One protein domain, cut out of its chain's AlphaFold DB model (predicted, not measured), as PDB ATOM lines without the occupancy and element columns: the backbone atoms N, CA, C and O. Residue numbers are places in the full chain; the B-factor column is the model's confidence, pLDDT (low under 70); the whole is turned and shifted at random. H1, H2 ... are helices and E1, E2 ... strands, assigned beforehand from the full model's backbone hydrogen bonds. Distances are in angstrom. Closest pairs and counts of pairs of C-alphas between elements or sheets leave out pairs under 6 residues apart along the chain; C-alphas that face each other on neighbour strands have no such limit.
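This is residues 65 to 220 and 310 to 316 of the 316 residues of an uncharacterized protein of uncultured Ruminococcus sp (UniProt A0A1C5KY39). Two strongly twisted sheets stand partly face to face as a sandwich, their strands crossed; one is made of E1, E3, E9, E6 and E7, the other of E2, E4, E5, E8 and E10. The long strand E4 makes the longest axis, and its last part folds back through E5 as an arm at one end, with H1 beside E5 and H2 near the base of that arm, while the turn at residues 181 to 186 between E6 and E7 sticks out elsewhere. The printed part has 163 residues with ten named strands and two named helices, in the order E1 H1 E2 E3 E4 E5 H2 E6 E7 E8 E9 E10, and the class is mostly strand. The first sheet runs E1, E3, E9, E6, E7, and the second is branched at E4; neighbour strands in both are antiparallel. The whole is compact, with a radius of gyration of the C-alphas of 16.6 A and spans of 55 by 42 by 27 A.

E1 is residues 65 to 68, beginning at C-alpha 65 at (142.837, 182.324, 155.204). H1 is residues 77 to 81, and E2 is residues 101 to 103. E3, residues 121 to 130, is 29.4 A long. E4, residues 134 to 152, is 53.4 A long, bends by 54 degrees at residue 137 and ends at C-alpha 152 at (174.464, 161.881, 143.792). E5 is residues 155 to 160, 16.6 A, and H2 is residues 164 to 173, 14.3 A. E6, residues 175 to 181, is 15.6 A long, and E7, residues 186 to 190, is 11.3 A long. E8, residues 195 to 203, measures 21.8 A and E9, residues 209 to 216, 23.5 A. E10 is residues 310 to 315, 16.3 A, ending at C-alpha 315 at (154.360, 184.922, 156.988).

In the sandwich, two sheets face to face, 37 pairs of C-alphas are within 10 A, the facing parts are 7.4 A centre to centre, and the strands cross at 40 degrees. Among the closest pairs between the sheets are the C-alphas of Leu 66 in E1 and Ile 102 in E2, 7.1 A apart. In the first sheet, E1 and E3 have N 67 and O 127 within hydrogen-bond range at 2.9 A. E3 and E9 have N 124 and O 213 at 2.8 A. E6 pairs with E9 through N 177 and O 214, 2.8 A, and forms a hairpin with E7, where N 181 and O 186 are 2.9 A apart. In the branched sheet, E8 and E5 lie on one side of E4 and E10 on the other side. N 138 of E4 and O 198 of E8 are 3.0 A apart, and N 143 of E4 and O 313 of E10 are 2.9 A apart. E4 and E5 form a hairpin, with N 150 and O 157 at 2.8 A. E2 pairs with E10 through N 102 and O 314, 2.9 A. H1 only grazes this sheet, and its closest C-alphas with E5 are those of Ile 79 and Tyr 158, 6.2 A. H2 only grazes it too, and its closest C-alphas with E4 are those of Thr 167 and Gly 146, 7.1 A. Every O i to N i+4 pair is within hydrogen-bond range in H1 and H2.

The two C-alphas farthest apart, those of Gly 134 and Glu 153, are 56.0 A apart. Residues 221 to 309 are not printed, and C-alphas 220 and 310 are 20.3 A apart across this cut. The links H1 to E2 and E2 to E3 are long. The mean pLDDT of the printed part is 82.6, with residues 71 to 75 and 77 to 101 under 70.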
ATOM      1  N   GLU A  65     141.942 183.320 155.798       82.12
ATOM      2  CA  GLU A  65     142.837 182.324 155.204       82.12
ATOM      3  C   GLU A  65     143.681 182.990 154.111       82.12
ATOM      4  O   GLU A  65     143.268 183.998 153.532       82.12
ATOM      5  N   LEU A  66     144.840 182.423 153.788       82.81
ATOM      6  CA  LEU A  66     145.634 182.845 152.633       82.81
ATOM      7  C   LEU A  66     145.496 181.832 151.487       82.81
ATOM      8  O   LEU A  66     145.279 180.641 151.710       82.81
ATOM      9  N   LYS A  67     145.597 182.301 150.242       80.88
ATOM     10  CA  LYS A  67     145.628 181.458 149.034       80.88
ATOM     11  C   LYS A  67     146.621 182.013 148.031       80.88
ATOM     12  O   LYS A  67     146.796 183.222 147.961       80.88
ATOM     13  N   THR A  68     147.222 181.160 147.219       79.19
ATOM     14  CA  THR A  68     148.157 181.574 146.159       79.19
ATOM     15  C   THR A  68     147.534 181.421 144.768       79.19
ATOM     16  O   THR A  68     146.416 180.917 144.615       79.19
ATOM     17  N   VAL A  69     148.224 181.896 143.734       76.12
ATOM     18  CA  VAL A  69     147.907 181.629 142.319       76.12
ATOM     19  C   VAL A  69     148.995 180.731 141.752       76.12
ATOM     20  O   VAL A  69     150.143 180.884 142.128       76.12
ATOM     21  N   GLY A  70     148.670 179.811 140.845       74.62
ATOM     22  CA  GLY A  70     149.676 179.043 140.106       74.62
ATOM     23  C   GLY A  70     149.596 177.540 140.330       74.62
ATOM     24  O   GLY A  70     148.598 177.018 140.823       74.62
ATOM     25  N   SER A  71     150.636 176.827 139.902       68.12
ATOM     26  CA  SER A  71     150.671 175.361 139.927       68.12
ATOM     27  C   SER A  71     151.774 174.834 140.833       68.12
ATOM     28  O   SER A  71     152.896 175.328 140.820       68.12
ATOM     29  N   ALA A  72     151.488 173.750 141.556       63.44
ATOM     30  CA  ALA A  72     152.489 173.039 142.352       63.44
ATOM     31  C   ALA A  72     153.563 172.341 141.495       63.44
ATOM     32  O   ALA A  72     154.585 171.930 142.029       63.44
ATOM     33  N   ASN A  73     153.365 172.219 140.176       62.91
ATOM     34  CA  ASN A  73     154.294 171.517 139.277       62.91
ATOM     35  C   ASN A  73     155.687 172.165 139.189       62.91
ATOM     36  O   ASN A  73     156.621 171.535 138.700       62.91
ATOM     37  N   VAL A  74     155.808 173.424 139.612       61.56
ATOM     38  CA  VAL A  74     157.056 174.200 139.626       61.56
ATOM     39  C   VAL A  74     157.753 174.169 140.987       61.56
ATOM     40  O   VAL A  74     158.911 174.565 141.077       61.56
ATOM     41  N   LEU A  75     157.098 173.639 142.026       65.00
ATOM     42  CA  LEU A  75     157.726 173.421 143.322       65.00
ATOM     43  C   LEU A  75     158.462 172.077 143.345       65.00
ATOM     44  O   LEU A  75     157.946 171.052 142.898       65.00
ATOM     45  N   LYS A  76     159.677 172.077 143.898       70.00
ATOM     46  CA  LYS A  76     160.429 170.850 144.175       70.00
ATOM     47  C   LYS A  76     159.915 170.243 145.472       70.00
ATOM     48  O   LYS A  76     160.102 170.835 146.533       70.00
ATOM     49  N   ALA A  77     159.258 169.089 145.368       62.09
ATOM     50  CA  ALA A  77     158.660 168.397 146.508       62.09
ATOM     51  C   ALA A  77     159.685 168.169 147.627       62.09
ATOM     52  O   ALA A  77     159.373 168.385 148.785       62.09
ATOM     53  N   GLU A  78     160.936 167.879 147.281       65.00
ATOM     54  CA  GLU A  78     162.012 167.626 148.235       65.00
ATOM     55  C   GLU A  78     162.408 168.879 149.043       65.00
ATOM     56  O   GLU A  78     162.761 168.767 150.217       65.00
ATOM     57  N   ILE A  79     162.323 170.080 148.448       69.12
ATOM     58  CA  ILE A  79     162.525 171.344 149.181       69.12
ATOM     59  C   ILE A  79     161.361 171.558 150.147       69.12
ATOM     60  O   ILE A  79     161.578 171.911 151.303       69.12
ATOM     61  N   LEU A  80     160.131 171.315 149.701       69.25
ATOM     62  CA  LEU A  80     158.939 171.459 150.534       69.25
ATOM     63  C   LEU A  80     158.937 170.474 151.711       69.25
ATOM     64  O   LEU A  80     158.723 170.892 152.846       69.25
ATOM     65  N   ASP A  81     159.254 169.204 151.455       64.06
ATOM     66  CA  ASP A  81     159.343 168.145 152.463       64.06
ATOM     67  C   ASP A  81     160.377 168.495 153.545       64.06
ATOM     68  O   ASP A  81     160.151 168.245 154.723       64.06
ATOM     69  N   SER A  82     161.496 169.131 153.167       64.62
ATOM     70  CA  SER A  82     162.516 169.594 154.123       64.62
ATOM     71  C   SER A  82     162.082 170.780 154.994       64.62
ATOM     72  O   SER A  82     162.741 171.071 155.991       64.62
ATOM     73  N   ASN A  83     160.996 171.465 154.624       67.38
ATOM     74  CA  ASN A  83     160.419 172.587 155.364       67.38
ATOM     75  C   ASN A  83     159.084 172.209 156.035       67.38
ATOM     76  O   ASN A  83     158.277 173.101 156.289       67.38
ATOM     77  N   ASP A  84     158.841 170.910 156.266       63.31
ATOM     78  CA  ASP A  84     157.619 170.363 156.879       63.31
ATOM     79  C   ASP A  84     156.322 170.823 156.185       63.31
ATOM     80  O   ASP A  84     155.266 170.974 156.797       63.31
ATOM     81  N   TYR A  85     156.382 171.050 154.870       61.59
ATOM     82  CA  TYR A  85     155.227 171.509 154.110       61.59
ATOM     83  C   TYR A  85     154.148 170.423 154.001       61.59
ATOM     84  O   TYR A  85     154.273 169.451 153.250       61.59
ATOM     85  N   SER A  86     153.019 170.644 154.667       57.09
ATOM     86  CA  SER A  86     151.815 169.834 154.492       57.09
ATOM     87  C   SER A  86     150.977 170.336 153.315       57.09
ATOM     88  O   SER A  86     150.293 171.358 153.388       57.09
ATOM     89  N   LYS A  87     150.963 169.575 152.215       53.28
ATOM     90  CA  LYS A  87     150.051 169.824 151.091       53.28
ATOM     91  C   LYS A  87     148.591 169.640 151.544       53.28
ATOM     92  O   LYS A  87     148.190 168.524 151.873       53.28
ATOM     93  N   VAL A  88     147.764 170.685 151.488       54.28
ATOM     94  CA  VAL A  88     146.308 170.561 151.673       54.28
ATOM     95  C   VAL A  88     145.719 169.624 150.610       54.28
ATOM     96  O   VAL A  88     145.992 169.724 149.412       54.28
ATOM     97  N   SER A  89     144.925 168.658 151.074       45.44
ATOM     98  CA  SER A  89     144.478 167.481 150.318       45.44
ATOM     99  C   SER A  89     143.509 167.759 149.163       45.44
ATOM    100  O   SER A  89     143.200 166.842 148.405       45.44
ATOM    101  N   ASP A  90     142.987 168.979 149.030       52.66
ATOM    102  CA  ASP A  90     141.893 169.297 148.103       52.66
ATOM    103  C   ASP A  90     142.343 169.829 146.729       52.66
ATOM    104  O   ASP A  90     141.506 170.079 145.862       52.66
ATOM    105  N   GLY A  91     143.654 169.961 146.490       50.94
ATOM    106  CA  GLY A  91     144.183 170.450 145.214       50.94
ATOM    107  C   GLY A  91     143.910 171.936 144.944       50.94
ATOM    108  O   GLY A  91     144.099 172.375 143.811       50.94
ATOM    109  N   SER A  92     143.474 172.701 145.949       53.06
ATOM    110  CA  SER A  92     143.375 174.161 145.878       53.06
ATOM    111  C   SER A  92     144.751 174.813 146.046       53.06
ATOM    112  O   SER A  92     145.690 174.178 146.498       53.06
ATOM    113  N   ASN A  93     144.910 176.066 145.626       53.66
ATOM    114  CA  ASN A  93     146.182 176.791 145.611       53.66
ATOM    115  C   ASN A  93     146.651 177.186 147.039       53.66
ATOM    116  O   ASN A  93     146.353 178.275 147.533       53.66
ATOM    117  N   ILE A  94     147.338 176.241 147.682       55.47
ATOM    118  CA  ILE A  94     147.459 175.940 149.125       55.47
ATOM    119  C   ILE A  94     147.973 177.059 150.061       55.47
ATOM    120  O   ILE A  94     148.933 177.759 149.735       55.47
ATOM    121  N   THR A  95     147.393 177.089 151.273       54.28
ATOM    122  CA  THR A  95     147.956 177.511 152.583       54.28
ATOM    123  C   THR A  95     148.464 176.299 153.369       54.28
ATOM    124  O   THR A  95     147.815 175.259 153.323       54.28
ATOM    125  N   SER A  96     149.585 176.397 154.093       52.50
ATOM    126  CA  SER A  96     150.003 175.331 155.024       52.50
ATOM    127  C   SER A  96     148.929 175.072 156.093       52.50
ATOM    128  O   SER A  96     148.116 175.944 156.389       52.50
ATOM    129  N   ASP A  97     148.929 173.879 156.690       47.25
ATOM    130  CA  ASP A  97     148.153 173.550 157.901       47.25
ATOM    131  C   ASP A  97     148.408 174.526 159.071       47.25
ATOM    132  O   ASP A  97     147.565 174.683 159.958       47.25
ATOM    133  N   GLU A  98     149.526 175.248 159.025       53.44
ATOM    134  CA  GLU A  98     149.772 176.488 159.752       53.44
ATOM    135  C   GLU A  98     149.090 177.681 159.053       53.44
ATOM    136  O   GLU A  98     149.586 178.205 158.053       53.44
ATOM    137  N   ASN A  99     147.961 178.145 159.606       55.03
ATOM    138  CA  ASN A  99     147.093 179.236 159.110       55.03
ATOM    139  C   ASN A  99     147.767 180.615 158.863       55.03
ATOM    140  O   ASN A  99     147.065 181.580 158.550       55.03
ATOM    141  N   SER A 100     149.089 180.733 159.007       62.34
ATOM    142  CA  SER A 100     149.847 181.993 158.966       62.34
ATOM    143  C   SER A 100     151.016 181.997 157.976       62.34
ATOM    144  O   SER A 100     151.753 182.981 157.931       62.34
ATOM    145  N   LYS A 101     151.202 180.938 157.174       68.69
ATOM    146  CA  LYS A 101     152.319 180.832 156.225       68.69
ATOM    147  C   LYS A 101     151.856 180.403 154.832       68.69
ATOM    148  O   LYS A 101     150.970 179.563 154.675       68.69
ATOM    149  N   ILE A 102     152.455 180.991 153.797       71.88
ATOM    150  CA  ILE A 102     152.304 180.523 152.414       71.88
ATOM    151  C   ILE A 102     153.660 180.321 151.743       71.88
ATOM    152  O   ILE A 102     154.598 181.099 151.920       71.88
ATOM    153  N   TYR A 103     153.702 179.284 150.912       73.06
ATOM    154  CA  TYR A 103     154.741 179.044 149.918       73.06
ATOM    155  C   TYR A 103     154.144 179.415 148.564       73.06
ATOM    156  O   TYR A 103     153.063 178.929 148.218       73.06
ATOM    157  N   TRP A 104     154.800 180.300 147.812       74.19
ATOM    158  CA  TRP A 104     154.213 180.800 146.571       74.19
ATOM    159  C   TRP A 104     154.102 179.689 145.520       74.19
ATOM    160  O   TRP A 104     155.106 179.116 145.099       74.19
ATOM    161  N   LEU A 105     152.880 179.398 145.064       74.56
ATOM    162  CA  LEU A 105     152.687 178.679 143.806       74.56
ATOM    163  C   LEU A 105     153.029 179.631 142.661       74.56
ATOM    164  O   LEU A 105     152.761 180.820 142.753       74.56
ATOM    165  N   LEU A 106     153.662 179.140 141.600       76.31
ATOM    166  CA  LEU A 106     154.137 180.015 140.528       76.31
ATOM    167  C   LEU A 106     153.253 179.857 139.288       76.31
ATOM    168  O   LEU A 106     152.902 178.741 138.886       76.31
ATOM    169  N   ASP A 107     152.893 180.986 138.689       81.25
ATOM    170  CA  ASP A 107     152.242 181.104 137.387       81.25
ATOM    171  C   ASP A 107     153.155 181.848 136.396       81.25
ATOM    172  O   ASP A 107     154.301 182.174 136.708       81.25
ATOM    173  N   GLU A 108     152.694 182.094 135.172       85.19
ATOM    174  CA  GLU A 108     153.519 182.798 134.182       85.19
ATOM    175  C   GLU A 108     153.830 184.250 134.589       85.19
ATOM    176  O   GLU A 108     154.941 184.713 134.332       85.19
ATOM    177  N   GLU A 109     152.906 184.939 135.269       89.25
ATOM    178  CA  GLU A 109     153.083 186.331 135.715       89.25
ATOM    179  C   GLU A 109     154.118 186.466 136.836       89.25
ATOM    180  O   GLU A 109     154.778 187.504 136.944       89.25
ATOM    181  N   SER A 110     154.341 185.398 137.610       86.44
ATOM    182  CA  SER A 110     155.417 185.340 138.598       86.44
ATOM    183  C   SER A 110     156.792 185.599 137.997       86.44
ATOM    184  O   SER A 110     157.685 185.993 138.733       86.44
ATOM    185  N   GLY A 111     157.007 185.355 136.699       87.56
ATOM    186  CA  GLY A 111     158.321 185.483 136.063       87.56
ATOM    187  C   GLY A 111     159.363 184.460 136.542       87.56
ATOM    188  O   GLY A 111     160.492 184.477 136.067       87.56
ATOM    189  N   MET A 112     158.999 183.541 137.447       85.25
ATOM    190  CA  MET A 112     159.922 182.582 138.074       85.25
ATOM    191  C   MET A 112     159.830 181.159 137.490       85.25
ATOM    192  O   MET A 112     160.628 180.287 137.829       85.25
ATOM    193  N   THR A 113     158.883 180.891 136.583       78.94
ATOM    194  CA  THR A 113     158.584 179.525 136.094       78.94
ATOM    195  C   THR A 113     159.661 178.894 135.210       78.94
ATOM    196  O   THR A 113     159.656 177.678 135.022       78.94
ATOM    197  N   LYS A 114     160.581 179.690 134.650       78.12
ATOM    198  CA  LYS A 114     161.639 179.228 133.729       78.12
ATOM    199  C   LYS A 114     163.051 179.425 134.291       78.12
ATOM    200  O   LYS A 114     164.019 179.378 133.534       78.12
ATOM    201  N   GLY A 115     163.156 179.606 135.607       82.44
ATOM    202  CA  GLY A 115     164.370 180.079 136.264       82.44
ATOM    203  C   GLY A 115     164.474 181.601 136.213       82.44
ATOM    204  O   GLY A 115     163.770 182.254 135.444       82.44
ATOM    205  N   ILE A 116     165.343 182.148 137.058       89.62
ATOM    206  CA  ILE A 116     165.578 183.587 137.172       89.62
ATOM    207  C   ILE A 116     167.067 183.889 137.014       89.62
ATOM    208  O   ILE A 116     167.918 183.036 137.268       89.62
ATOM    209  N   ASN A 117     167.375 185.101 136.578       93.50
ATOM    210  CA  ASN A 117     168.721 185.635 136.381       93.50
ATOM    211  C   ASN A 117     168.687 187.173 136.517       93.50
ATOM    212  O   ASN A 117     167.588 187.736 136.581       93.50
ATOM    213  N   PRO A 118     169.843 187.863 136.528       95.12
ATOM    214  CA  PRO A 118     169.860 189.316 136.410       95.12
ATOM    215  C   PRO A 118     169.039 189.787 135.198       95.12
ATOM    216  O   PRO A 118     169.159 189.256 134.094       95.12
ATOM    217  N   GLY A 119     168.156 190.756 135.432       93.25
ATOM    218  CA  GLY A 119     167.141 191.247 134.498       93.25
ATOM    219  C   GLY A 119     165.770 190.569 134.613       93.25
ATOM    220  O   GLY A 119     164.806 191.070 134.036       93.25
ATOM    221  N   SER A 120     165.647 189.460 135.349       94.25
ATOM    222  CA  SER A 120     164.355 188.811 135.595       94.25
ATOM    223  C   SER A 120     163.488 189.624 136.556       94.25
ATOM    224  O   SER A 120     163.981 190.258 137.485       94.25
ATOM    225  N   HIS A 121     162.177 189.580 136.347       95.38
ATOM    226  CA  HIS A 121     161.198 190.268 137.179       95.38
ATOM    227  C   HIS A 121     159.834 189.587 137.074       95.38
ATOM    228  O   HIS A 121     159.593 188.797 136.158       95.38
ATOM    229  N   GLY A 122     158.914 189.931 137.971       94.75
ATOM    230  CA  GLY A 122     157.555 189.414 137.906       94.75
ATOM    231  C   GLY A 122     156.644 189.913 139.017       94.75
ATOM    232  O   GLY A 122     156.983 190.816 139.785       94.75
ATOM    233  N   LYS A 123     155.460 189.310 139.079       94.56
ATOM    234  CA  LYS A 123     154.398 189.646 140.022       94.56
ATOM    235  C   LYS A 123     153.957 188.396 140.772       94.56
ATOM    236  O   LYS A 123     153.471 187.435 140.189       94.56
ATOM    237  N   LEU A 124     154.127 188.431 142.081       91.62
ATOM    238  CA  LEU A 124     153.678 187.415 143.011       91.62
ATOM    239  C   LEU A 124     152.284 187.800 143.525       91.62
ATOM    240  O   LEU A 124     152.124 188.807 144.217       91.62
ATOM    241  N   THR A 125     151.277 186.990 143.191       89.62
ATOM    242  CA  THR A 125     149.877 187.210 143.593       89.62
ATOM    243  C   THR A 125     149.434 186.216 144.662       89.62
ATOM    244  O   THR A 125     149.605 185.002 144.509       89.62
ATOM    245  N   PHE A 126     148.811 186.724 145.722       88.44
ATOM    246  CA  PHE A 126     148.117 185.924 146.726       88.44
ATOM    247  C   PHE A 126     146.779 186.566 147.100       88.44
ATOM    248  O   PHE A 126     146.490 187.710 146.753       88.44
ATOM    249  N   TYR A 127     145.942 185.818 147.808       87.88
ATOM    250  CA  TYR A 127     144.647 186.275 148.275       87.88
ATOM    251  C   TYR A 127     144.530 186.138 149.780       87.88
ATOM    252  O   TYR A 127     144.828 185.086 150.341       87.88
ATOM    253  N   VAL A 128     143.984 187.173 150.405       87.88
ATOM    254  CA  VAL A 128     143.436 187.105 151.757       87.88
ATOM    255  C   VAL A 128     141.955 186.766 151.628       87.88
ATOM    256  O   VAL A 128     141.211 187.507 150.991       87.88
ATOM    257  N   VAL A 129     141.509 185.654 152.206       86.94
ATOM    258  CA  VAL A 129     140.109 185.219 152.218       86.94
ATOM    259  C   VAL A 129     139.527 185.478 153.610       86.94
ATOM    260  O   VAL A 129     139.802 184.726 154.538       86.94
ATOM    261  N   PRO A 130     138.730 186.543 153.788       85.38
ATOM    262  CA  PRO A 130     138.147 186.918 155.070       85.38
ATOM    263  C   PRO A 130     137.247 185.835 155.677       85.38
ATOM    264  O   PRO A 130     136.320 185.373 155.013       85.38
ATOM    265  N   ASN A 131     137.403 185.559 156.972       83.69
ATOM    266  CA  ASN A 131     136.414 184.830 157.782       83.69
ATOM    267  C   ASN A 131     135.458 185.776 158.525       83.69
ATOM    268  O   ASN A 131     134.450 185.352 159.087       83.69
ATOM    269  N   GLN A 132     135.728 187.082 158.471       83.44
ATOM    270  CA  GLN A 132     134.887 188.140 159.027       83.44
ATOM    271  C   GLN A 132     134.736 189.311 158.052       83.44
ATOM    272  O   GLN A 132     135.617 189.585 157.241       83.44
ATOM    273  N   SER A 133     133.618 190.028 158.136       87.69
ATOM    274  CA  SER A 133     133.406 191.235 157.331       87.69
ATOM    275  C   SER A 133     133.977 192.480 158.013       87.69
ATOM    276  O   SER A 133     134.007 192.558 159.239       87.69
ATOM    277  N   GLY A 134     134.342 193.494 157.228       86.38
ATOM    278  CA  GLY A 134     134.765 194.805 157.732       86.38
ATOM    279  C   GLY A 134     136.192 195.189 157.353       86.38
ATOM    280  O   GLY A 134     136.715 194.758 156.328       86.38
ATOM    281  N   LYS A 135     136.806 196.064 158.157       87.44
ATOM    282  CA  LYS A 135     138.191 196.503 157.950       87.44
ATOM    283  C   LYS A 135     139.146 195.485 158.572       87.44
ATOM    284  O   LYS A 135     138.991 195.160 159.746       87.44
ATOM    285  N   MET A 136     140.160 195.071 157.819       83.25
ATOM    286  CA  MET A 136     141.309 194.334 158.342       83.25
ATOM    287  C   MET A 136     142.594 195.097 158.068       83.25
ATOM    288  O   MET A 136     142.727 195.760 157.040       83.25
ATOM    289  N   GLU A 137     143.520 195.009 159.006       88.06
ATOM    290  CA  GLU A 137     144.884 195.495 158.872       88.06
ATOM    291  C   GLU A 137     145.793 194.311 159.175       88.06
ATOM    292  O   GLU A 137     145.695 193.721 160.249       88.06
ATOM    293  N   ILE A 138     146.575 193.909 158.179       85.75
ATOM    294  CA  ILE A 138     147.399 192.703 158.226       85.75
ATOM    295  C   ILE A 138     148.817 193.118 157.872       85.75
ATOM    296  O   ILE A 138     149.025 193.772 156.846       85.75
ATOM    297  N   GLN A 139     149.768 192.768 158.729       88.88
ATOM    298  CA  GLN A 139     151.185 192.886 158.432       88.88
ATOM    299  C   GLN A 139     151.664 191.558 157.859       88.88
ATOM    300  O   GLN A 139     151.309 190.499 158.357       88.88
ATOM    301  N   PHE A 140     152.452 191.637 156.805       87.19
ATOM    302  CA  PHE A 140     153.054 190.504 156.140       87.19
ATOM    303  C   PHE A 140     154.568 190.612 156.240       87.19
ATOM    304  O   PHE A 140     155.104 191.722 156.233       87.19
ATOM    305  N   LYS A 141     155.244 189.466 156.278       88.94
ATOM    306  CA  LYS A 141     156.697 189.358 156.188       88.94
ATOM    307  C   LYS A 141     157.085 188.359 155.108       88.94
ATOM    308  O   LYS A 141     156.782 187.171 155.224       88.94
ATOM    309  N   LEU A 142     157.755 188.849 154.078       88.44
ATOM    310  CA  LEU A 142     158.404 188.051 153.051       88.44
ATOM    311  C   LEU A 142     159.743 187.526 153.572       88.44
ATOM    312  O   LEU A 142     160.355 188.113 154.458       88.44
ATOM    313  N   SER A 143     160.196 186.416 153.011       85.06
ATOM    314  CA  SER A 143     161.574 185.962 153.148       85.06
ATOM    315  C   SER A 143     161.971 185.133 151.938       85.06
ATOM    316  O   SER A 143     161.148 184.396 151.386       85.06
ATOM    317  N   ILE A 144     163.243 185.221 151.553       87.19
ATOM    318  CA  ILE A 144     163.822 184.394 150.496       87.19
ATOM    319  C   ILE A 144     164.866 183.439 151.061       87.19
ATOM    320  O   ILE A 144     165.710 183.806 151.875       87.19
ATOM    321  N   THR A 145     164.826 182.192 150.599       88.62
ATOM    322  CA  THR A 145     165.833 181.184 150.927       88.62
ATOM    323  C   THR A 145     166.407 180.590 149.646       88.62
ATOM    324  O   THR A 145     165.668 180.076 148.809       88.62
ATOM    325  N   GLY A 146     167.733 180.633 149.505       90.25
ATOM    326  CA  GLY A 146     168.452 179.982 148.411       90.25
ATOM    327  C   GLY A 146     168.751 178.513 148.711       90.25
ATOM    328  O   GLY A 146     169.089 178.163 149.843       90.25
ATOM    329  N   TYR A 147     168.665 177.666 147.689       90.06
ATOM    330  CA  TYR A 147     168.972 176.240 147.754       90.06
ATOM    331  C   TYR A 147     169.956 175.836 146.662       90.06
ATOM    332  O   TYR A 147     169.829 176.253 145.504       90.06
ATOM    333  N   ALA A 148     170.889 174.972 147.048       90.44
ATOM    334  CA  ALA A 148     171.813 174.309 146.156       90.44
ATOM    335  C   ALA A 148     171.370 172.884 145.834       90.44
ATOM    336  O   ALA A 148     170.853 172.171 146.690       90.44
ATOM    337  N   GLU A 149     171.569 172.468 144.585       87.94
ATOM    338  CA  GLU A 149     171.267 171.106 144.143       87.94
ATOM    339  C   GLU A 149     172.484 170.198 144.310       87.94
ATOM    340  O   GLU A 149     173.515 170.405 143.668       87.94
ATOM    341  N   ASN A 150     172.331 169.143 145.104       84.50
ATOM    342  CA  ASN A 150     173.322 168.091 145.260       84.50
ATOM    343  C   ASN A 150     172.872 166.851 144.490       84.50
ATOM    344  O   ASN A 150     171.886 166.193 144.824       84.50
ATOM    345  N   LYS A 151     173.612 166.534 143.427       81.94
ATOM    346  CA  LYS A 151     173.399 165.332 142.622       81.94
ATOM    347  C   LYS A 151     174.348 164.231 143.075       81.94
ATOM    348  O   LYS A 151     175.551 164.330 142.844       81.94
ATOM    349  N   ASN A 152     173.791 163.170 143.645       77.12
ATOM    350  CA  ASN A 152     174.464 161.881 143.792       77.12
ATOM    351  C   ASN A 152     173.944 160.916 142.713       77.12
ATOM    352  O   ASN A 152     172.868 161.139 142.161       77.12
ATOM    353  N   GLU A 153     174.699 159.856 142.401       73.56
ATOM    354  CA  GLU A 153     174.452 158.971 141.241       73.56
ATOM    355  C   GLU A 153     173.004 158.439 141.133       73.56
ATOM    356  O   GLU A 153     172.525 158.264 140.015       73.56
ATOM    357  N   ASP A 154     172.284 158.294 142.256       76.69
ATOM    358  CA  ASP A 154     170.903 157.779 142.303       76.69
ATOM    359  C   ASP A 154     169.866 158.735 142.936       76.69
ATOM    360  O   ASP A 154     168.683 158.396 143.005       76.69
ATOM    361  N   ALA A 155     170.271 159.914 143.426       75.06
ATOM    362  CA  ALA A 155     169.374 160.821 144.150       75.06
ATOM    363  C   ALA A 155     169.759 162.294 143.984       75.06
ATOM    364  O   ALA A 155     170.936 162.657 144.001       75.06
ATOM    365  N   VAL A 156     168.739 163.144 143.880       80.31
ATOM    366  CA  VAL A 156     168.880 164.599 143.943       80.31
ATOM    367  C   VAL A 156     168.409 165.049 145.318       80.31
ATOM    368  O   VAL A 156     167.299 164.711 145.725       80.31
ATOM    369  N   SER A 157     169.246 165.794 146.030       82.94
ATOM    370  CA  SER A 157     168.862 166.501 147.249       82.94
ATOM    371  C   SER A 157     169.064 167.998 147.072       82.94
ATOM    372  O   SER A 157     169.820 168.448 146.208       82.94
ATOM    373  N   TYR A 158     168.376 168.773 147.902       85.94
ATOM    374  CA  TYR A 158     168.491 170.222 147.924       85.94
ATOM    375  C   TYR A 158     168.926 170.659 149.313       85.94
ATOM    376  O   TYR A 158     168.331 170.252 150.309       85.94
ATOM    377  N   GLU A 159     169.971 171.471 149.381       87.75
ATOM    378  CA  GLU A 159     170.512 171.977 150.638       87.75
ATOM    379  C   GLU A 159     170.372 173.487 150.689       87.75
ATOM    380  O   GLU A 159     170.639 174.183 149.710       87.75
ATOM    381  N   LYS A 160     169.943 174.006 151.840       90.75
ATOM    382  CA  LYS A 160     169.863 175.447 152.059       90.75
ATOM    383  C   LYS A 160     171.259 176.053 151.950       90.75
ATOM    384  O   LYS A 160     172.199 175.586 152.591       90.75
ATOM    385  N   VAL A 161     171.386 177.125 151.178       91.12
ATOM    386  CA  VAL A 161     172.613 177.917 151.131       91.12
ATOM    387  C   VAL A 161     172.699 178.725 152.420       91.12
ATOM    388  O   VAL A 161     171.867 179.593 152.679       91.12
ATOM    389  N   THR A 162     173.697 178.415 153.245       91.06
ATOM    390  CA  THR A 162     173.944 179.085 154.533       91.06
ATOM    391  C   THR A 162     175.151 180.022 154.492       91.06
ATOM    392  O   THR A 162     175.552 180.551 155.526       91.06
ATOM    393  N   GLU A 163     175.784 180.185 153.326       93.94
ATOM    394  CA  GLU A 163     176.887 181.129 153.143       93.94
ATOM    395  C   GLU A 163     176.354 182.557 153.336       93.94
ATOM    396  O   GLU A 163     175.645 183.073 152.474       93.94
ATOM    397  N   GLU A 164     176.708 183.190 154.463       93.31
ATOM    398  CA  GLU A 164     176.210 184.520 154.858       93.31
ATOM    399  C   GLU A 164     176.366 185.549 153.737       93.31
ATOM    400  O   GLU A 164     175.445 186.309 153.457       93.31
ATOM    401  N   GLU A 165     177.508 185.537 153.045       94.06
ATOM    402  CA  GLU A 165     177.767 186.439 151.925       94.06
ATOM    403  C   GLU A 165     176.760 186.249 150.775       94.06
ATOM    404  O   GLU A 165     176.268 187.237 150.232       94.06
ATOM    405  N   VAL A 166     176.416 185.003 150.428       95.06
ATOM    406  CA  VAL A 166     175.476 184.696 149.336       95.06
ATOM    407  C   VAL A 166     174.055 185.082 149.730       95.06
ATOM    408  O   VAL A 166     173.373 185.748 148.955       95.06
ATOM    409  N   THR A 167     173.621 184.727 150.942       92.75
ATOM    410  CA  THR A 167     172.307 185.128 151.470       92.75
ATOM    411  C   THR A 167     172.178 186.649 151.514       92.75
ATOM    412  O   THR A 167     171.161 187.206 151.109       92.75
ATOM    413  N   ARG A 168     173.239 187.338 151.940       94.25
ATOM    414  CA  ARG A 168     173.290 188.796 151.977       94.25
ATOM    415  C   ARG A 168     173.134 189.415 150.585       94.25
ATOM    416  O   ARG A 168     172.373 190.367 150.446       94.25
ATOM    417  N   PHE A 169     173.811 188.874 149.568       96.38
ATOM    418  CA  PHE A 169     173.651 189.353 148.193       96.38
ATOM    419  C   PHE A 169     172.267 189.049 147.629       96.38
ATOM    420  O   PHE A 169     171.681 189.919 146.998       96.38
ATOM    421  N   MET A 170     171.692 187.876 147.902       94.38
ATOM    422  CA  MET A 170     170.314 187.587 147.491       94.38
ATOM    423  C   MET A 170     169.336 188.658 147.988       94.38
ATOM    424  O   MET A 170     168.536 189.150 147.197       94.38
ATOM    425  N   ASN A 171     169.448 189.066 149.256       91.62
ATOM    426  CA  ASN A 171     168.571 190.078 149.853       91.62
ATOM    427  C   ASN A 171     168.795 191.489 149.281       91.62
ATOM    428  O   ASN A 171     167.892 192.321 149.315       91.62
ATOM    429  N   GLY A 172     169.993 191.783 148.768       93.06
ATOM    430  CA  GLY A 172     170.252 193.034 148.057       93.06
ATOM    431  C   GLY A 172     169.766 193.011 146.612       93.06
ATOM    432  O   GLY A 172     169.287 194.020 146.118       93.06
ATOM    433  N   HIS A 173     169.872 191.877 145.922       95.56
ATOM    434  CA  HIS A 173     169.683 191.803 144.470       95.56
ATOM    435  C   HIS A 173     168.283 191.374 144.040       95.56
ATOM    436  O   HIS A 173     167.809 191.840 143.008       95.56
ATOM    437  N   ILE A 174     167.597 190.540 144.823       95.00
ATOM    438  CA  ILE A 174     166.210 190.135 144.566       95.00
ATOM    439  C   ILE A 174     165.306 191.047 145.392       95.00
ATOM    440  O   ILE A 174     165.045 190.803 146.568       95.00
ATOM    441  N   MET A 175     164.866 192.134 144.769       94.81
ATOM    442  CA  MET A 175     164.163 193.224 145.438       94.81
ATOM    443  C   MET A 175     162.650 193.068 145.305       94.81
ATOM    444  O   MET A 175     162.166 192.694 144.237       94.81
ATOM    445  N   PHE A 176     161.907 193.418 146.358       95.44
ATOM    446  CA  PHE A 176     160.443 193.362 146.392       95.44
ATOM    447  C   PHE A 176     159.810 194.747 146.559       95.44
ATOM    448  O   PHE A 176     160.341 195.609 147.259       95.44
ATOM    449  N   PHE A 177     158.648 194.938 145.938       95.88
ATOM    450  CA  PHE A 177     157.933 196.209 145.858       95.88
ATOM    451  C   PHE A 177     156.424 195.997 145.951       95.88
ATOM    452  O   PHE A 177     155.890 194.993 145.477       95.88
ATOM    453  N   GLU A 178     155.702 196.970 146.500       95.12
ATOM    454  CA  GLU A 178     154.236 196.915 146.503       95.12
ATOM    455  C   GLU A 178     153.613 197.343 145.172       95.12
ATOM    456  O   GLU A 178     152.471 196.981 144.876       95.12
ATOM    457  N   LYS A 179     154.339 198.138 144.382       95.25
ATOM    458  CA  LYS A 179     153.816 198.782 143.180       95.25
ATOM    459  C   LYS A 179     154.777 198.678 142.005       95.25
ATOM    460  O   LYS A 179     155.995 198.751 142.153       95.25
ATOM    461  N   TYR A 180     154.172 198.606 140.827       95.75
ATOM    462  CA  TYR A 180     154.828 198.644 139.531       95.75
ATOM    463  C   TYR A 180     153.979 199.486 138.573       95.75
ATOM    464  O   TYR A 180     152.763 199.293 138.499       95.75
ATOM    465  N   ASP A 181     154.602 200.432 137.871       93.62
ATOM    466  CA  ASP A 181     153.960 201.231 136.826       93.62
ATOM    467  C   ASP A 181     154.271 200.628 135.455       93.62
ATOM    468  O   ASP A 181     155.402 200.691 134.972       93.62
ATOM    469  N   GLU A 182     153.259 200.063 134.799       90.69
ATOM    470  CA  GLU A 182     153.406 199.451 133.476       90.69
ATOM    471  C   GLU A 182     153.749 200.453 132.361       90.69
ATOM    472  O   GLU A 182     154.280 200.043 131.333       90.69
ATOM    473  N   ASN A 183     153.458 201.749 132.528       90.06
ATOM    474  CA  ASN A 183     153.713 202.752 131.487       90.06
ATOM    475  C   ASN A 183     155.193 203.124 131.413       90.06
ATOM    476  O   ASN A 183     155.740 203.291 130.322       90.06
ATOM    477  N   ASN A 184     155.821 203.270 132.581       88.06
ATOM    478  CA  ASN A 184     157.212 203.701 132.706       88.06
ATOM    479  C   ASN A 184     158.155 202.537 133.052       88.06
ATOM    480  O   ASN A 184     159.370 202.709 133.006       88.06
ATOM    481  N   HIS A 185     157.604 201.357 133.358       91.25
ATOM    482  CA  HIS A 185     158.318 200.164 133.813       91.25
ATOM    483  C   HIS A 185     159.140 200.390 135.092       91.25
ATOM    484  O   HIS A 185     160.221 199.820 135.244       91.25
ATOM    485  N   THR A 186     158.620 201.203 136.014       94.81
ATOM    486  CA  THR A 186     159.282 201.591 137.269       94.81
ATOM    487  C   THR A 186     158.580 201.004 138.492       94.81
ATOM    488  O   THR A 186     157.391 200.681 138.464       94.81
ATOM    489  N   TYR A 187     159.325 200.867 139.586       95.69
ATOM    490  CA  TYR A 187     158.866 200.282 140.844       95.69
ATOM    491  C   TYR A 187     158.741 201.352 141.933       95.69
ATOM    492  O   TYR A 187     159.421 202.378 141.902       95.69
ATOM    493  N   SER A 188     157.852 201.126 142.902       94.56
ATOM    494  CA  SER A 188     157.669 202.001 144.072       94.56
ATOM    495  C   SER A 188     157.234 201.204 145.302       94.56
ATOM    496  O   SER A 188     156.840 200.043 145.181       94.56
ATOM    497  N   ASP A 189     157.330 201.826 146.484       93.75
ATOM    498  CA  ASP A 189     157.113 201.194 147.794       93.75
ATOM    499  C   ASP A 189     158.032 199.971 148.003       93.75
ATOM    500  O   ASP A 189     157.590 198.821 148.022       93.75
ATOM    501  N   PHE A 190     159.341 200.231 148.096       93.50
ATOM    502  CA  PHE A 190     160.368 199.206 148.301       93.50
ATOM    503  C   PHE A 190     160.250 198.535 149.676       93.50
ATOM    504  O   PHE A 190     160.225 199.208 150.707       93.50
ATOM    505  N   LEU A 191     160.257 197.201 149.691       91.94
ATOM    506  CA  LEU A 191     160.135 196.379 150.895       91.94
ATOM    507  C   LEU A 191     161.509 196.094 151.516       91.94
ATOM    508  O   LEU A 191     161.984 194.960 151.515       91.94
ATOM    509  N   HIS A 192     162.163 197.135 152.032       82.00
ATOM    510  CA  HIS A 192     163.555 197.060 152.490       82.00
ATOM    511  C   HIS A 192     163.789 196.142 153.704       82.00
ATOM    512  O   HIS A 192     164.906 195.682 153.915       82.00
ATOM    513  N   ASP A 193     162.774 195.924 154.542       83.06
ATOM    514  CA  ASP A 193     162.813 195.003 155.686       83.06
ATOM    515  C   ASP A 193     161.959 193.752 155.450       83.06
ATOM    516  O   ASP A 193     161.664 193.009 156.387       83.06
ATOM    517  N   GLU A 194     161.559 193.542 154.191       83.94
ATOM    518  CA  GLU A 194     160.711 192.445 153.739       83.94
ATOM    519  C   GLU A 194     159.315 192.450 154.393       83.94
ATOM    520  O   GLU A 194     158.560 191.492 154.236       83.94
ATOM    521  N   THR A 195     158.922 193.522 155.095       86.81
ATOM    522  CA  THR A 195     157.594 193.649 155.702       86.81
ATOM    523  C   THR A 195     156.722 194.664 154.980       86.81
ATOM    524  O   THR A 195     157.188 195.673 154.460       86.81
ATOM    525  N   PHE A 196     155.416 194.407 154.952       88.31
ATOM    526  CA  PHE A 196     154.447 195.369 154.436       88.31
ATOM    527  C   PHE A 196     153.097 195.217 155.118       88.31
ATOM    528  O   PHE A 196     152.725 194.141 155.583       88.31
ATOM    529  N   THR A 197     152.335 196.306 155.182       88.50
ATOM    530  CA  THR A 197     151.003 196.303 155.800       88.50
ATOM    531  C   THR A 197     149.929 196.501 154.739       88.50
ATOM    532  O   THR A 197     150.015 197.392 153.893       88.50
ATOM    533  N   ARG A 198     148.871 195.691 154.780       87.12
ATOM    534  CA  ARG A 198     147.680 195.866 153.942       87.12
ATOM    535  C   ARG A 198     146.490 196.221 154.803       87.12
ATOM    536  O   ARG A 198     146.096 195.476 155.695       87.12
ATOM    537  N   THR A 199     145.872 197.348 154.470       88.81
ATOM    538  CA  THR A 199     144.536 197.680 154.953       88.81
ATOM    539  C   THR A 199     143.507 197.249 153.914       88.81
ATOM    540  O   THR A 199     143.355 197.898 152.879       88.81
ATOM    541  N   LEU A 200     142.758 196.192 154.217       86.81
ATOM    542  CA  LEU A 200     141.645 195.717 153.403       86.81
ATOM    543  C   LEU A 200     140.346 196.327 153.940       86.81
ATOM    544  O   LEU A 200     139.967 196.111 155.094       86.81
ATOM    545  N   LYS A 201     139.681 197.144 153.121       88.88
ATOM    546  CA  LYS A 201     138.429 197.826 153.484       88.88
ATOM    547  C   LYS A 201     137.237 197.024 152.977       88.88
ATOM    548  O   LYS A 201     137.316 196.413 151.921       88.88
ATOM    549  N   ASP A 202     136.137 197.065 153.726       89.88
ATOM    550  CA  ASP A 202     134.854 196.477 153.322       89.88
ATOM    551  C   ASP A 202     134.933 194.989 152.929       89.88
ATOM    552  O   ASP A 202     134.214 194.521 152.040       89.88
ATOM    553  N   CYS A 203     135.786 194.229 153.629       89.00
ATOM    554  CA  CYS A 203     135.919 192.789 153.441       89.00
ATOM    555  C   CYS A 203     134.569 192.099 153.647       89.00
ATOM    556  O   CYS A 203     133.783 192.491 154.517       89.00
ATOM    557  N   LYS A 204     134.323 191.039 152.877       90.44
ATOM    558  CA  LYS A 204     133.160 190.162 153.024       90.44
ATOM    559  C   LYS A 204     133.639 188.738 153.233       90.44
ATOM    560  O   LYS A 204     134.561 188.302 152.547       90.44
ATOM    561  N   VAL A 205     132.980 188.025 154.142       87.81
ATOM    562  CA  VAL A 205     133.279 186.617 154.433       87.81
ATOM    563  C   VAL A 205     133.333 185.796 153.140       87.81
ATOM    564  O   VAL A 205     132.411 185.864 152.324       87.81
ATOM    565  N   GLY A 206     134.419 185.046 152.957       83.31
ATOM    566  CA  GLY A 206     134.644 184.150 151.825       83.31
ATOM    567  C   GLY A 206     134.948 184.832 150.488       83.31
ATOM    568  O   GLY A 206     135.092 184.127 149.493       83.31
ATOM    569  N   VAL A 207     135.041 186.167 150.428       87.94
ATOM    570  CA  VAL A 207     135.367 186.905 149.195       87.94
ATOM    571  C   VAL A 207     136.872 187.195 149.151       87.94
ATOM    572  O   VAL A 207     137.327 188.052 149.914       87.94
ATOM    573  N   PRO A 208     137.646 186.543 148.261       89.00
ATOM    574  CA  PRO A 208     139.088 186.748 148.169       89.00
ATOM    575  C   PRO A 208     139.449 188.209 147.880       89.00
ATOM    576  O   PRO A 208     138.848 188.842 147.012       89.00
ATOM    577  N   GLN A 209     140.428 188.728 148.613       90.31
ATOM    578  CA  GLN A 209     141.032 190.042 148.412       90.31
ATOM    579  C   GLN A 209     142.423 189.840 147.819       90.31
ATOM    580  O   GLN A 209     143.280 189.245 148.468       90.31
ATOM    581  N   GLU A 210     142.623 190.291 146.583       91.75
ATOM    582  CA  GLU A 210     143.900 190.154 145.880       91.75
ATOM    583  C   GLU A 210     144.968 191.058 146.493       91.75
ATOM    584  O   GLU A 210     144.722 192.232 146.782       91.75
ATOM    585  N   VAL A 211     146.163 190.505 146.660       92.00
ATOM    586  CA  VAL A 211     147.353 191.228 147.075       92.00
ATOM    587  C   VAL A 211     148.497 190.850 146.143       92.00
ATOM    588  O   VAL A 211     148.799 189.674 145.948       92.00
ATOM    589  N   ASN A 212     149.135 191.879 145.593       94.06
ATOM    590  CA  ASN A 212     150.249 191.752 144.669       94.06
ATOM    591  C   ASN A 212     151.537 192.235 145.338       94.06
ATOM    592  O   ASN A 212     151.536 193.244 146.051       94.06
ATOM    593  N   VAL A 213     152.619 191.510 145.078       94.88
ATOM    594  CA  VAL A 213     153.996 191.887 145.391       94.88
ATOM    595  C   VAL A 213     154.788 191.775 144.096       94.88
ATOM    596  O   VAL A 213     154.794 190.732 143.449       94.88
ATOM    597  N   TYR A 214     155.452 192.848 143.700       96.31
ATOM    598  CA  TYR A 214     156.324 192.853 142.535       96.31
ATOM    599  C   TYR A 214     157.741 192.535 142.969       96.31
ATOM    600  O   TYR A 214     158.156 192.916 144.062       96.31
ATOM    601  N   TRP A 215     158.487 191.847 142.117       95.94
ATOM    602  CA  TRP A 215     159.891 191.574 142.369       95.94
ATOM    603  C   TRP A 215     160.721 191.796 141.115       95.94
ATOM    604  O   TRP A 215     160.229 191.663 139.990       95.94
ATOM    605  N   VAL A 216     161.991 192.119 141.316       96.06
ATOM    606  CA  VAL A 216     162.959 192.305 140.240       96.06
ATOM    607  C   VAL A 216     164.353 191.962 140.732       96.06
ATOM    608  O   VAL A 216     164.733 192.296 141.852       96.06
ATOM    609  N   TRP A 217     165.110 191.306 139.863       96.56
ATOM    610  CA  TRP A 217     166.555 191.199 139.944       96.56
ATOM    611  C   TRP A 217     167.141 192.153 138.901       96.56
ATOM    612  O   TRP A 217     167.132 191.818 137.717       96.56
ATOM    613  N   PRO A 218     167.604 193.363 139.268       95.19
ATOM    614  CA  PRO A 218     168.131 194.305 138.286       95.19
ATOM    615  C   PRO A 218     169.372 193.747 137.594       95.19
ATOM    616  O   PRO A 218     170.240 193.160 138.234       95.19
ATOM    617  N   ASN A 219     169.462 193.954 136.280       94.69
ATOM    618  CA  ASN A 219     170.559 193.436 135.468       94.69
ATOM    619  C   ASN A 219     171.876 194.176 135.725       94.69
ATOM    620  O   ASN A 219     172.954 193.616 135.568       94.69
ATOM    621  N   THR A 220     171.806 195.464 136.076       94.31
ATOM    622  CA  THR A 220     173.006 196.263 136.340       94.31
ATOM    623  C   THR A 220     172.803 197.245 137.486       94.31
ATOM    624  O   THR A 220     171.723 197.813 137.660       94.31
ATOM    625  N   ILE A 310     165.261 179.139 144.480       87.00
ATOM    626  CA  ILE A 310     164.847 180.127 145.475       87.00
ATOM    627  C   ILE A 310     163.452 179.764 145.951       87.00
ATOM    628  O   ILE A 310     162.565 179.463 145.153       87.00
ATOM    629  N   LEU A 311     163.281 179.798 147.262       85.12
ATOM    630  CA  LEU A 311     162.000 179.686 147.923       85.12
ATOM    631  C   LEU A 311     161.595 181.069 148.427       85.12
ATOM    632  O   LEU A 311     162.356 181.686 149.169       85.12
ATOM    633  N   VAL A 312     160.410 181.526 148.027       84.69
ATOM    634  CA  VAL A 312     159.784 182.739 148.562       84.69
ATOM    635  C   VAL A 312     158.683 182.320 149.526       84.69
ATOM    636  O   VAL A 312     157.761 181.586 149.152       84.69
ATOM    637  N   GLU A 313     158.789 182.789 150.761       83.00
ATOM    638  CA  GLU A 313     157.851 182.512 151.843       83.00
ATOM    639  C   GLU A 313     157.203 183.821 152.286       83.00
ATOM    640  O   GLU A 313     157.846 184.872 152.297       83.00
ATOM    641  N   LEU A 314     155.929 183.758 152.660       82.38
ATOM    642  CA  LEU A 314     155.214 184.875 153.269       82.38
ATOM    643  C   LEU A 314     154.601 184.398 154.581       82.38
ATOM    644  O   LEU A 314     153.905 183.382 154.613       82.38
ATOM    645  N   ASN A 315     154.851 185.159 155.639       81.81
ATOM    646  CA  ASN A 315     154.360 184.922 156.988       81.81
ATOM    647  C   ASN A 315     153.479 186.095 157.437       81.81
ATOM    648  O   ASN A 315     153.648 187.221 156.949       81.81
ATOM    649  N   VAL A 316     152.564 185.830 158.372       74.06
ATOM    650  CA  VAL A 316     151.671 186.817 159.005       74.06
ATOM    651  C   VAL A 316     151.782 186.778 160.519       74.06
ATOM    652  O   VAL A 316     151.788 185.655 161.070       74.06
TER     653      VAL A 316